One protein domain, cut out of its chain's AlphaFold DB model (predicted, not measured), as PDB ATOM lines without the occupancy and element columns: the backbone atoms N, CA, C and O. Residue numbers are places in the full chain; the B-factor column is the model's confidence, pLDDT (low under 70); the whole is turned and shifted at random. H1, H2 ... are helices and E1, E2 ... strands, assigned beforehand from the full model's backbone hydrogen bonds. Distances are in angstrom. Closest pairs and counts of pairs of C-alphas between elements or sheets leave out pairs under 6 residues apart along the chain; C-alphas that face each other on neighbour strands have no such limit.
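This is residues 2 to 82 of the 275 residues of the protein "DNA-cytosine methyl transferase" of Salmonella enterica I (UniProt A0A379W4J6). What shape is it? Helices H1 and H2 cover one face of a parallel sheet, E2 E1 E3 E4, in two layers. What parts follow each other? The 81 printed residues, under half in named elements, run E1 H1 E2 E3 H2 E4, of mixed class. The whole is compact, with radius of gyration of the C-alphas 11.5 A and spans 31 by 26 by 26 A.

What comes first? E1, residues 3 to 8, begins at C-alpha (44.100, -17.500, 12.618), before H1, 12 to 23, 16.4 A long, and E2, 30 to 33. What follows? E3, 48 to 53, and H2, 59 to 66, precede E4, 75 to 78, ending at C-alpha (49.327, -6.561, -1.475).

Which strands pair? N 6 of E1 and O 50 of E3 are within hydrogen-bond range, 2.8 A. Where are the helices? H1, over E2, has height 9.1 A over the sheet; H2, over E3 and only just E4 with 3 C-alphas, has 10.7 A.

Is it cut? The printed part has no cut. Where is pLDDT low? Residues 2 to 3 and 81 to 82 are under 70.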
ATOM      1  N   ILE A   2      43.959 -21.581  14.997       48.28
ATOM      2  CA  ILE A   2      44.787 -21.047  13.907       48.28
ATOM      3  C   ILE A   2      44.044 -19.820  13.365       48.28
ATOM      4  O   ILE A   2      42.839 -19.917  13.128       48.28
ATOM      5  N   GLN A   3      44.708 -18.673  13.243       61.00
ATOM      6  CA  GLN A   3      44.100 -17.500  12.618       61.00
ATOM      7  C   GLN A   3      44.178 -17.660  11.094       61.00
ATOM      8  O   GLN A   3      45.255 -17.913  10.560       61.00
ATOM      9  N   ALA A   4      43.049 -17.572  10.383       85.12
ATOM     10  CA  ALA A   4      43.026 -17.893   8.953       85.12
ATOM     11  C   ALA A   4      43.638 -16.775   8.091       85.12
ATOM     12  O   ALA A   4      44.378 -17.062   7.148       85.12
ATOM     13  N   ALA A   5      43.396 -15.508   8.429       92.69
ATOM     14  CA  ALA A   5      43.902 -14.373   7.665       92.69
ATOM     15  C   ALA A   5      44.529 -13.282   8.548       92.69
ATOM     16  O   ALA A   5      44.051 -12.995   9.641       92.69
ATOM     17  N   TYR A   6      45.590 -12.663   8.046       95.31
ATOM     18  CA  TYR A   6      46.206 -11.451   8.573       95.31
ATOM     19  C   TYR A   6      45.900 -10.295   7.625       95.31
ATOM     20  O   TYR A   6      46.121 -10.417   6.418       95.31
ATOM     21  N   TYR A   7      45.415  -9.175   8.150       95.19
ATOM     22  CA  TYR A   7      45.134  -7.965   7.386       95.19
ATOM     23  C   TYR A   7      45.952  -6.805   7.939       95.19
ATOM     24  O   TYR A   7      45.813  -6.474   9.107       95.19
ATOM     25  N   ASN A   8      46.749  -6.153   7.099       95.31
ATOM     26  CA  ASN A   8      47.480  -4.942   7.470       95.31
ATOM     27  C   ASN A   8      46.844  -3.719   6.808       95.31
ATOM     28  O   ASN A   8      46.875  -3.608   5.574       95.31
ATOM     29  N   GLU A   9      46.353  -2.773   7.604       94.06
ATOM     30  CA  GLU A   9      45.822  -1.497   7.125       94.06
ATOM     31  C   GLU A   9      46.024  -0.377   8.152       94.06
ATOM     32  O   GLU A   9      45.473  -0.430   9.243       94.06
ATOM     33  N   ILE A  10      46.784   0.653   7.774       90.56
ATOM     34  CA  ILE A  10      47.138   1.775   8.655       90.56
ATOM     35  C   ILE A  10      45.988   2.782   8.806       90.56
ATOM     36  O   ILE A  10      45.919   3.521   9.789       90.56
ATOM     37  N   ASP A  11      45.086   2.848   7.822       89.31
ATOM     38  CA  ASP A  11      43.908   3.701   7.907       89.31
ATOM     39  C   ASP A  11      42.881   3.107   8.882       89.31
ATOM     40  O   ASP A  11      42.280   2.064   8.625       89.31
ATOM     41  N   GLN A  12      42.640   3.799   9.997       91.25
ATOM     42  CA  GLN A  12      41.757   3.321  11.069       91.25
ATOM     43  C   GLN A  12      40.317   3.080  10.595       91.25
ATOM     44  O   GLN A  12      39.640   2.176  11.089       91.25
ATOM     45  N   PHE A  13      39.827   3.872   9.635       91.12
ATOM     46  CA  PHE A  13      38.477   3.700   9.106       91.12
ATOM     47  C   PHE A  13      38.374   2.420   8.269       91.12
ATOM     48  O   PHE A  13      37.454   1.623   8.468       91.12
ATOM     49  N   ALA A  14      39.336   2.183   7.380       89.81
ATOM     50  CA  ALA A  14      39.434   0.961   6.595       89.81
ATOM     51  C   ALA A  14      39.697  -0.269   7.480       89.81
ATOM     52  O   ALA A  14      39.052  -1.300   7.300       89.81
ATOM     53  N   ALA A  15      40.544  -0.154   8.505       92.50
ATOM     54  CA  ALA A  15      40.756  -1.209   9.492       92.50
ATOM     55  C   ALA A  15      39.457  -1.567  10.232       92.50
ATOM     56  O   ALA A  15      39.087  -2.740  10.340       92.50
ATOM     57  N   GLN A  16      38.695  -0.563  10.678       94.12
ATOM     58  CA  GLN A  16      37.393  -0.795  11.300       94.12
ATOM     59  C   GLN A  16      36.386  -1.410  10.317       94.12
ATOM     60  O   GLN A  16      35.600  -2.283  10.693       94.12
ATOM     61  N   TRP A  17      36.424  -1.002   9.052       95.69
ATOM     62  CA  TRP A  17      35.614  -1.602   8.000       95.69
ATOM     63  C   TRP A  17      35.936  -3.090   7.802       95.69
ATOM     64  O   TRP A  17      35.017  -3.910   7.760       95.69
ATOM     65  N   LEU A  18      37.216  -3.474   7.774       93.62
ATOM     66  CA  LEU A  18      37.641  -4.876   7.694       93.62
ATOM     67  C   LEU A  18      37.093  -5.702   8.860       93.62
ATOM     68  O   LEU A  18      36.565  -6.791   8.643       93.62
ATOM     69  N   ARG A  19      37.127  -5.168  10.088       95.69
ATOM     70  CA  ARG A  19      36.532  -5.841  11.256       95.69
ATOM     71  C   ARG A  19      35.034  -6.065  11.090       95.69
ATOM     72  O   ARG A  19      34.543  -7.144  11.415       95.69
ATOM     73  N   ASN A  20      34.314  -5.087  10.543       95.50
ATOM     74  CA  ASN A  20      32.885  -5.226  10.268       95.50
ATOM     75  C   ASN A  20      32.619  -6.304   9.205       95.50
ATOM     76  O   ASN A  20      31.691  -7.096   9.355       95.50
ATOM     77  N   LEU A  21      33.449  -6.380   8.160       93.75
ATOM     78  CA  LEU A  21      33.342  -7.422   7.136       93.75
ATOM     79  C   LEU A  21      33.651  -8.821   7.684       93.75
ATOM     80  O   LEU A  21      32.976  -9.778   7.303       93.75
ATOM     81  N   ILE A  22      34.639  -8.942   8.575       94.62
ATOM     82  CA  ILE A  22      34.959 -10.193   9.278       94.62
ATOM     83  C   ILE A  22      33.778 -10.609  10.157       94.62
ATOM     84  O   ILE A  22      33.322 -11.747  10.069       94.62
ATOM     85  N   ALA A  23      33.234  -9.683  10.952       93.06
ATOM     86  CA  ALA A  23      32.078  -9.940  11.810       93.06
ATOM     87  C   ALA A  23      30.826 -10.331  11.006       93.06
ATOM     88  O   ALA A  23      30.071 -11.205  11.425       93.06
ATOM     89  N   GLY A  24      30.631  -9.725   9.829       91.25
ATOM     90  CA  GLY A  24      29.571 -10.082   8.883       91.25
ATOM     91  C   GLY A  24      29.837 -11.365   8.086       91.25
ATOM     92  O   GLY A  24      28.984 -11.789   7.311       91.25
ATOM     93  N   GLY A  25      31.010 -11.988   8.239       91.31
ATOM     94  CA  GLY A  25      31.387 -13.197   7.511       91.31
ATOM     95  C   GLY A  25      31.600 -12.987   6.008       91.31
ATOM     96  O   GLY A  25      31.606 -13.960   5.258       91.31
ATOM     97  N   HIS A  26      31.788 -11.747   5.546       89.62
ATOM     98  CA  HIS A  26      31.966 -11.417   4.126       89.62
ATOM     99  C   HIS A  26      33.391 -11.671   3.615       89.62
ATOM    100  O   HIS A  26      33.572 -11.951   2.426       89.62
ATOM    101  N   ILE A  27      34.386 -11.629   4.506       93.56
ATOM    102  CA  ILE A  27      35.801 -11.925   4.224       93.56
ATOM    103  C   ILE A  27      36.358 -12.976   5.190       93.56
ATOM    104  O   ILE A  27      35.698 -13.322   6.176       93.56
ATOM    105  N   ALA A  28      37.538 -13.521   4.874       93.19
ATOM    106  CA  ALA A  28      38.183 -14.570   5.665       93.19
ATOM    107  C   ALA A  28      38.378 -14.118   7.125       93.19
ATOM    108  O   ALA A  28      38.822 -12.986   7.344       93.19
ATOM    109  N   PRO A  29      38.048 -14.963   8.123       94.12
ATOM    110  CA  PRO A  29      38.211 -14.605   9.526       94.12
ATOM    111  C   PRO A  29      39.690 -14.398   9.857       94.12
ATOM    112  O   PRO A  29      40.550 -15.157   9.410       94.12
ATOM    113  N   GLY A  30      39.999 -13.377  10.651       92.94
ATOM    114  CA  GLY A  30      41.387 -12.983  10.835       92.94
ATOM    115  C   GLY A  30      41.608 -11.816  11.779       92.94
ATOM    116  O   GLY A  30      40.659 -11.280  12.356       92.94
ATOM    117  N   GLU A  31      42.870 -11.425  11.900       94.38
ATOM    118  CA  GLU A  31      43.321 -10.273  12.678       94.38
ATOM    119  C   GLU A  31      43.597  -9.079  11.766       94.38
ATOM    120  O   GLU A  31      44.105  -9.229  10.654       94.38
ATOM    121  N   VAL A  32      43.213  -7.895  12.244       94.75
ATOM    122  CA  VAL A  32      43.423  -6.620  11.555       94.75
ATOM    123  C   VAL A  32      44.449  -5.822  12.342       94.75
ATOM    124  O   VAL A  32      44.142  -5.335  13.435       94.75
ATOM    125  N   ASP A  33      45.635  -5.701  11.762       94.12
ATOM    126  CA  ASP A  33      46.763  -4.935  12.266       94.12
ATOM    127  C   ASP A  33      46.763  -3.523  11.664       94.12
ATOM    128  O   ASP A  33      46.689  -3.342  10.444       94.12
ATOM    129  N   GLU A  34      46.827  -2.527  12.547       94.50
ATOM    130  CA  GLU A  34      46.832  -1.097  12.216       94.50
ATOM    131  C   GLU A  34      48.238  -0.485  12.191       94.50
ATOM    132  O   GLU A  34      48.402   0.707  11.918       94.50
ATOM    133  N   ARG A  35      49.268  -1.276  12.505       91.94
ATOM    134  CA  ARG A  35      50.656  -0.825  12.450       91.94
ATOM    135  C   ARG A  35      51.050  -0.474  11.017       91.94
ATOM    136  O   ARG A  35      50.476  -0.944  10.030       91.94
ATOM    137  N   SER A  36      52.083   0.359  10.898       88.62
ATOM    138  CA  SER A  36      52.763   0.512   9.618       88.62
ATOM    139  C   SER A  36      53.309  -0.844   9.185       88.62
ATOM    140  O   SER A  36      53.841  -1.592  10.001       88.62
ATOM    141  N   ILE A  37      53.254  -1.131   7.884       87.56
ATOM    142  CA  ILE A  37      53.865  -2.342   7.323       87.56
ATOM    143  C   ILE A  37      55.374  -2.421   7.609       87.56
ATOM    144  O   ILE A  37      55.945  -3.504   7.620       87.56
ATOM    145  N   GLU A  38      56.022  -1.275   7.846       88.62
ATOM    146  CA  GLU A  38      57.441  -1.180   8.201       88.62
ATOM    147  C   GLU A  38      57.743  -1.765   9.588       88.62
ATOM    148  O   GLU A  38      58.860  -2.219   9.830       88.62
ATOM    149  N   ASP A  39      56.742  -1.798  10.471       89.00
ATOM    150  CA  ASP A  39      56.846  -2.329  11.832       89.00
ATOM    151  C   ASP A  39      56.431  -3.810  11.920       89.00
ATOM    152  O   ASP A  39      56.528  -4.421  12.987       89.00
ATOM    153  N   VAL A  40      55.952  -4.395  10.816       89.19
ATOM    154  CA  VAL A  40      55.524  -5.796  10.749       89.19
ATOM    155  C   VAL A  40      56.718  -6.679  10.419       89.19
ATOM    156  O   VAL A  40      57.356  -6.545   9.372       89.19
ATOM    157  N   THR A  41      57.006  -7.635  11.295       89.69
ATOM    158  CA  THR A  41      58.102  -8.583  11.112       89.69
ATOM    159  C   THR A  41      57.600  -9.917  10.552       89.69
ATOM    160  O   THR A  41      56.431 -10.272  10.714       89.69
ATOM    161  N   PRO A  42      58.471 -10.732   9.929       87.25
ATOM    162  CA  PRO A  42      58.101 -12.085   9.506       87.25
ATOM    163  C   PRO A  42      57.589 -12.965  10.652       87.25
ATOM    164  O   PRO A  42      56.818 -13.894  10.420       87.25
ATOM    165  N   ASP A  43      58.021 -12.675  11.880       88.56
ATOM    166  CA  ASP A  43      57.622 -13.401  13.077       88.56
ATOM    167  C   ASP A  43      56.162 -13.120  13.458       88.56
ATOM    168  O   ASP A  43      55.489 -14.049  13.907       88.56
ATOM    169  N   ASP A  44      55.663 -11.902  13.210       88.00
ATOM    170  CA  ASP A  44      54.254 -11.516  13.401       88.00
ATOM    171  C   ASP A  44      53.318 -12.277  12.448       88.00
ATOM    172  O   ASP A  44      52.174 -12.572  12.781       88.00
ATOM    173  N   LEU A  45      53.810 -12.637  11.262       88.75
ATOM    174  CA  LEU A  45      53.029 -13.320  10.225       88.75
ATOM    175  C   LEU A  45      52.975 -14.842  10.421       88.75
ATOM    176  O   LEU A  45      52.286 -15.550   9.680       88.75
ATOM    177  N   ARG A  46      53.711 -15.384  11.400       86.44
ATOM    178  CA  ARG A  46      53.736 -16.828  11.646       86.44
ATOM    179  C   ARG A  46      52.400 -17.303  12.205       86.44
ATOM    180  O   ARG A  46      51.930 -16.835  13.233       86.44
ATOM    181  N   GLY A  47      51.841 -18.326  11.561       85.19
ATOM    182  CA  GLY A  47      50.587 -18.956  11.984       85.19
ATOM    183  C   GLY A  47      49.352 -18.481  11.222       85.19
ATOM    184  O   GLY A  47      48.279 -19.035  11.459       85.19
ATOM    185  N   PHE A  48      49.508 -17.539  10.288       89.75
ATOM    186  CA  PHE A  48      48.461 -17.134   9.354       89.75
ATOM    187  C   PHE A  48      48.568 -17.893   8.032       89.75
ATOM    188  O   PHE A  48      49.657 -18.066   7.482       89.75
ATOM    189  N   THR A  49      47.430 -18.345   7.501       89.94
ATOM    190  CA  THR A  49      47.374 -18.969   6.171       89.94
ATOM    191  C   THR A  49      47.292 -17.918   5.070       89.94
ATOM    192  O   THR A  49      47.973 -18.043   4.054       89.94
ATOM    193  N   GLN A  50      46.527 -16.847   5.271       92.38
ATOM    194  CA  GLN A  50      46.411 -15.746   4.316       92.38
ATOM    195  C   GLN A  50      47.001 -14.456   4.880       92.38
ATOM    196  O   GLN A  50      46.790 -14.150   6.047       92.38
ATOM    197  N   CYS A  51      47.693 -13.679   4.048       94.06
ATOM    198  CA  CYS A  51      48.234 -12.370   4.417       94.06
ATOM    199  C   CYS A  51      47.808 -11.318   3.386       94.06
ATOM    200  O   CYS A  51      48.142 -11.417   2.204       94.06
ATOM    201  N   HIS A  52      47.085 -10.294   3.827       94.00
ATOM    202  CA  HIS A  52      46.575  -9.209   2.998       94.00
ATOM    203  C   HIS A  52      47.173  -7.875   3.451       94.00
ATOM    204  O   HIS A  52      46.741  -7.282   4.438       94.00
ATOM    205  N   PHE A  53      48.165  -7.385   2.714       93.06
ATOM    206  CA  PHE A  53      48.824  -6.111   2.984       93.06
ATOM    207  C   PHE A  53      48.147  -4.969   2.228       93.06
ATOM    208  O   PHE A  53      47.747  -5.143   1.074       93.06
ATOM    209  N   PHE A  54      48.054  -3.791   2.851       91.75
ATOM    210  CA  PHE A  54      47.318  -2.648   2.292       91.75
ATOM    211  C   PHE A  54      45.888  -3.070   1.927       91.75
ATOM    212  O   PHE A  54      45.448  -2.967   0.777       91.75
ATOM    213  N   ALA A  55      45.221  -3.695   2.899       89.69
ATOM    214  CA  ALA A  55      43.976  -4.417   2.673       89.69
ATOM    215  C   ALA A  55      42.808  -3.489   2.302       89.69
ATOM    216  O   ALA A  55      41.861  -3.944   1.646       89.69
ATOM    217  N   GLY A  56      42.876  -2.207   2.679       90.50
ATOM    218  CA  GLY A  56      41.846  -1.212   2.424       90.50
ATOM    219  C   GLY A  56      40.469  -1.731   2.823       90.50
ATOM    220  O   GLY A  56      40.243  -2.154   3.951       90.50
ATOM    221  N   ILE A  57      39.548  -1.772   1.862       89.88
ATOM    222  CA  ILE A  57      38.168  -2.228   2.087       89.88
ATOM    223  C   ILE A  57      37.965  -3.755   1.973       89.88
ATOM    224  O   ILE A  57      36.826  -4.207   1.902       89.88
ATOM    225  N   GLY A  58      39.033  -4.560   1.913       89.88
ATOM    226  CA  GLY A  58      38.951  -6.031   1.925       89.88
ATOM    227  C   GLY A  58      38.744  -6.697   0.559       89.88
ATOM    228  O   GLY A  58      38.323  -7.854   0.491       89.88
ATOM    229  N   VAL A  59      39.055  -5.994  -0.537       92.12
ATOM    230  CA  VAL A  59      38.787  -6.449  -1.918       92.12
ATOM    231  C   VAL A  59      39.412  -7.810  -2.219       92.12
ATOM    232  O   VAL A  59      38.761  -8.654  -2.831       92.12
ATOM    233  N   TRP A  60      40.655  -8.045  -1.792       93.75
ATOM    234  CA  TRP A  60      41.371  -9.286  -2.098       93.75
ATOM    235  C   TRP A  60      40.716 -10.510  -1.472       93.75
ATOM    236  O   TRP A  60      40.406 -11.456  -2.189       93.75
ATOM    237  N   SER A  61      40.454 -10.476  -0.165       89.62
ATOM    238  CA  SER A  61      39.824 -11.600   0.533       89.62
ATOM    239  C   SER A  61      38.422 -11.889  -0.012       89.62
ATOM    240  O   SER A  61      38.076 -13.039  -0.282       89.62
ATOM    241  N   HIS A  62      37.642 -10.841  -0.298       89.88
ATOM    242  CA  HIS A  62      36.334 -11.008  -0.927       89.88
ATOM    243  C   HIS A  62      36.438 -11.644  -2.325       89.88
ATOM    244  O   HIS A  62      35.707 -12.576  -2.654       89.88
ATOM    245  N   SER A  63      37.392 -11.183  -3.136       91.00
ATOM    246  CA  SER A  63      37.605 -11.676  -4.504       91.00
ATOM    247  C   SER A  63      38.105 -13.122  -4.536       91.00
ATOM    248  O   SER A  63      37.699 -13.889  -5.406       91.00
ATOM    249  N   LEU A  64      38.949 -13.518  -3.580       92.06
ATOM    250  CA  LEU A  64      39.412 -14.898  -3.424       92.06
ATOM    251  C   LEU A  64      38.242 -15.848  -3.169       92.06
ATOM    252  O   LEU A  64      38.124 -16.868  -3.845       92.06
ATOM    253  N   ARG A  65      37.318 -15.469  -2.283       91.62
ATOM    254  CA  ARG A  65      36.099 -16.249  -2.034       91.62
ATOM    255  C   ARG A  65      35.196 -16.337  -3.261       91.62
ATOM    256  O   ARG A  65      34.708 -17.421  -3.569       91.62
ATOM    257  N   LEU A  66      35.020 -15.238  -4.000       89.56
ATOM    258  CA  LEU A  66      34.272 -15.250  -5.266       89.56
ATOM    259  C   LEU A  66      34.910 -16.176  -6.314       89.56
ATOM    260  O   LEU A  66      34.197 -16.810  -7.087       89.56
ATOM    261  N   ALA A  67      36.239 -16.292  -6.317       90.44
ATOM    262  CA  ALA A  67      36.979 -17.220  -7.169       90.44
ATOM    263  C   ALA A  67      36.978 -18.675  -6.652       90.44
ATOM    264  O   ALA A  67      37.615 -19.537  -7.258       90.44
ATOM    265  N   GLY A  68      36.293 -18.961  -5.538       90.25
ATOM    266  CA  GLY A  68      36.270 -20.281  -4.908       90.25
ATOM    267  C   GLY A  68      37.594 -20.674  -4.249       90.25
ATOM    268  O   GLY A  68      37.841 -21.860  -4.036       90.25
ATOM    269  N   TRP A  69      38.468 -19.708  -3.953       89.94
ATOM    270  CA  TRP A  69      39.706 -19.958  -3.226       89.94
ATOM    271  C   TRP A  69      39.405 -20.188  -1.734       89.94
ATOM    272  O   TRP A  69      38.819 -19.305  -1.106       89.94
ATOM    273  N   PRO A  70      39.793 -21.338  -1.154       88.88
ATOM    274  CA  PRO A  70      39.512 -21.645   0.250       88.88
ATOM    275  C   PRO A  70      40.246 -20.725   1.238       88.88
ATOM    276  O   PRO A  70      41.407 -20.373   1.019       88.88
ATOM    277  N   ASP A  71      39.595 -20.386   2.356       88.31
ATOM    278  CA  ASP A  71      40.158 -19.524   3.412       88.31
ATOM    279  C   ASP A  71      41.381 -20.154   4.118       88.31
ATOM    280  O   ASP A  71      42.264 -19.444   4.592       88.31
ATOM    281  N   ASP A  72      41.465 -21.485   4.156       87.75
ATOM    282  CA  ASP A  72      42.569 -22.259   4.741       87.75
ATOM    283  C   ASP A  72      43.758 -22.441   3.785       87.75
ATOM    284  O   ASP A  72      44.806 -22.974   4.163       87.75
ATOM    285  N   LYS A  73      43.624 -21.984   2.536       87.38
ATOM    286  CA  LYS A  73      44.672 -22.096   1.528       87.38
ATOM    287  C   LYS A  73      45.580 -20.875   1.535       87.38
ATOM    288  O   LYS A  73      45.122 -19.734   1.500       87.38
ATOM    289  N   THR A  74      46.885 -21.129   1.496       89.81
ATOM    290  CA  THR A  74      47.895 -20.083   1.639       89.81
ATOM    291  C   THR A  74      47.895 -19.084   0.489       89.81
ATOM    292  O   THR A  74      48.009 -19.490  -0.670       89.81
ATOM    293  N   VAL A  75      47.823 -17.786   0.793       89.44
ATOM    294  CA  VAL A  75      47.877 -16.709  -0.211       89.44
ATOM    295  C   VAL A  75      48.355 -15.400   0.404       89.44
ATOM    296  O   VAL A  75      47.999 -15.062   1.528       89.44
ATOM    297  N   TRP A  76      49.197 -14.676  -0.327       92.31
ATOM    298  CA  TRP A  76      49.726 -13.381   0.087       92.31
ATOM    299  C   TRP A  76      49.336 -12.355  -0.977       92.31
ATOM    300  O   TRP A  76      49.608 -12.554  -2.161       92.31
ATOM    301  N   THR A  77      48.669 -11.274  -0.579       90.31
ATOM    302  CA  THR A  77      48.211 -10.214  -1.489       90.31
ATOM    303  C   THR A  77      48.652  -8.855  -0.972       90.31
ATOM    304  O   THR A  77      48.632  -8.637   0.236       90.31
ATOM    305  N   GLY A  78      48.966  -7.919  -1.863       89.19
ATOM    306  CA  GLY A  78      49.327  -6.561  -1.475       89.19
ATOM    307  C   GLY A  78      48.953  -5.545  -2.545       89.19
ATOM    308  O   GLY A  78      49.358  -5.701  -3.694       89.19
ATOM    309  N   SER A  79      48.208  -4.505  -2.171       81.75
ATOM    310  CA  SER A  79      47.910  -3.364  -3.050       81.75
ATOM    311  C   SER A  79      48.687  -2.133  -2.604       81.75
ATOM    312  O   SER A  79      48.129  -1.184  -2.057       81.75
ATOM    313  N   CYS A  80      50.001  -2.144  -2.827       72.19
ATOM    314  CA  CYS A  80      50.844  -0.998  -2.505       72.19
ATOM    315  C   CYS A  80      50.426   0.222  -3.338       72.19
ATOM    316  O   CYS A  80      50.149   0.111  -4.537       72.19
ATOM    317  N   ARG A  81      50.441   1.412  -2.727       58.34
ATOM    318  CA  ARG A  81      50.257   2.661  -3.471       58.34
ATOM    319  C   ARG A  81      51.367   2.781  -4.515       58.34
ATOM    320  O   ARG A  81      52.540   2.866  -4.167       58.34
ATOM    321  N   ALA A  82      51.002   2.828  -5.794       54.56
ATOM    322  CA  ALA A  82      51.939   3.196  -6.846       54.56
ATOM    323  C   ALA A  82      52.277   4.687  -6.684       54.56
ATOM    324  O   ALA A  82      51.472   5.562  -7.010       54.56
TER     325      ALA A  82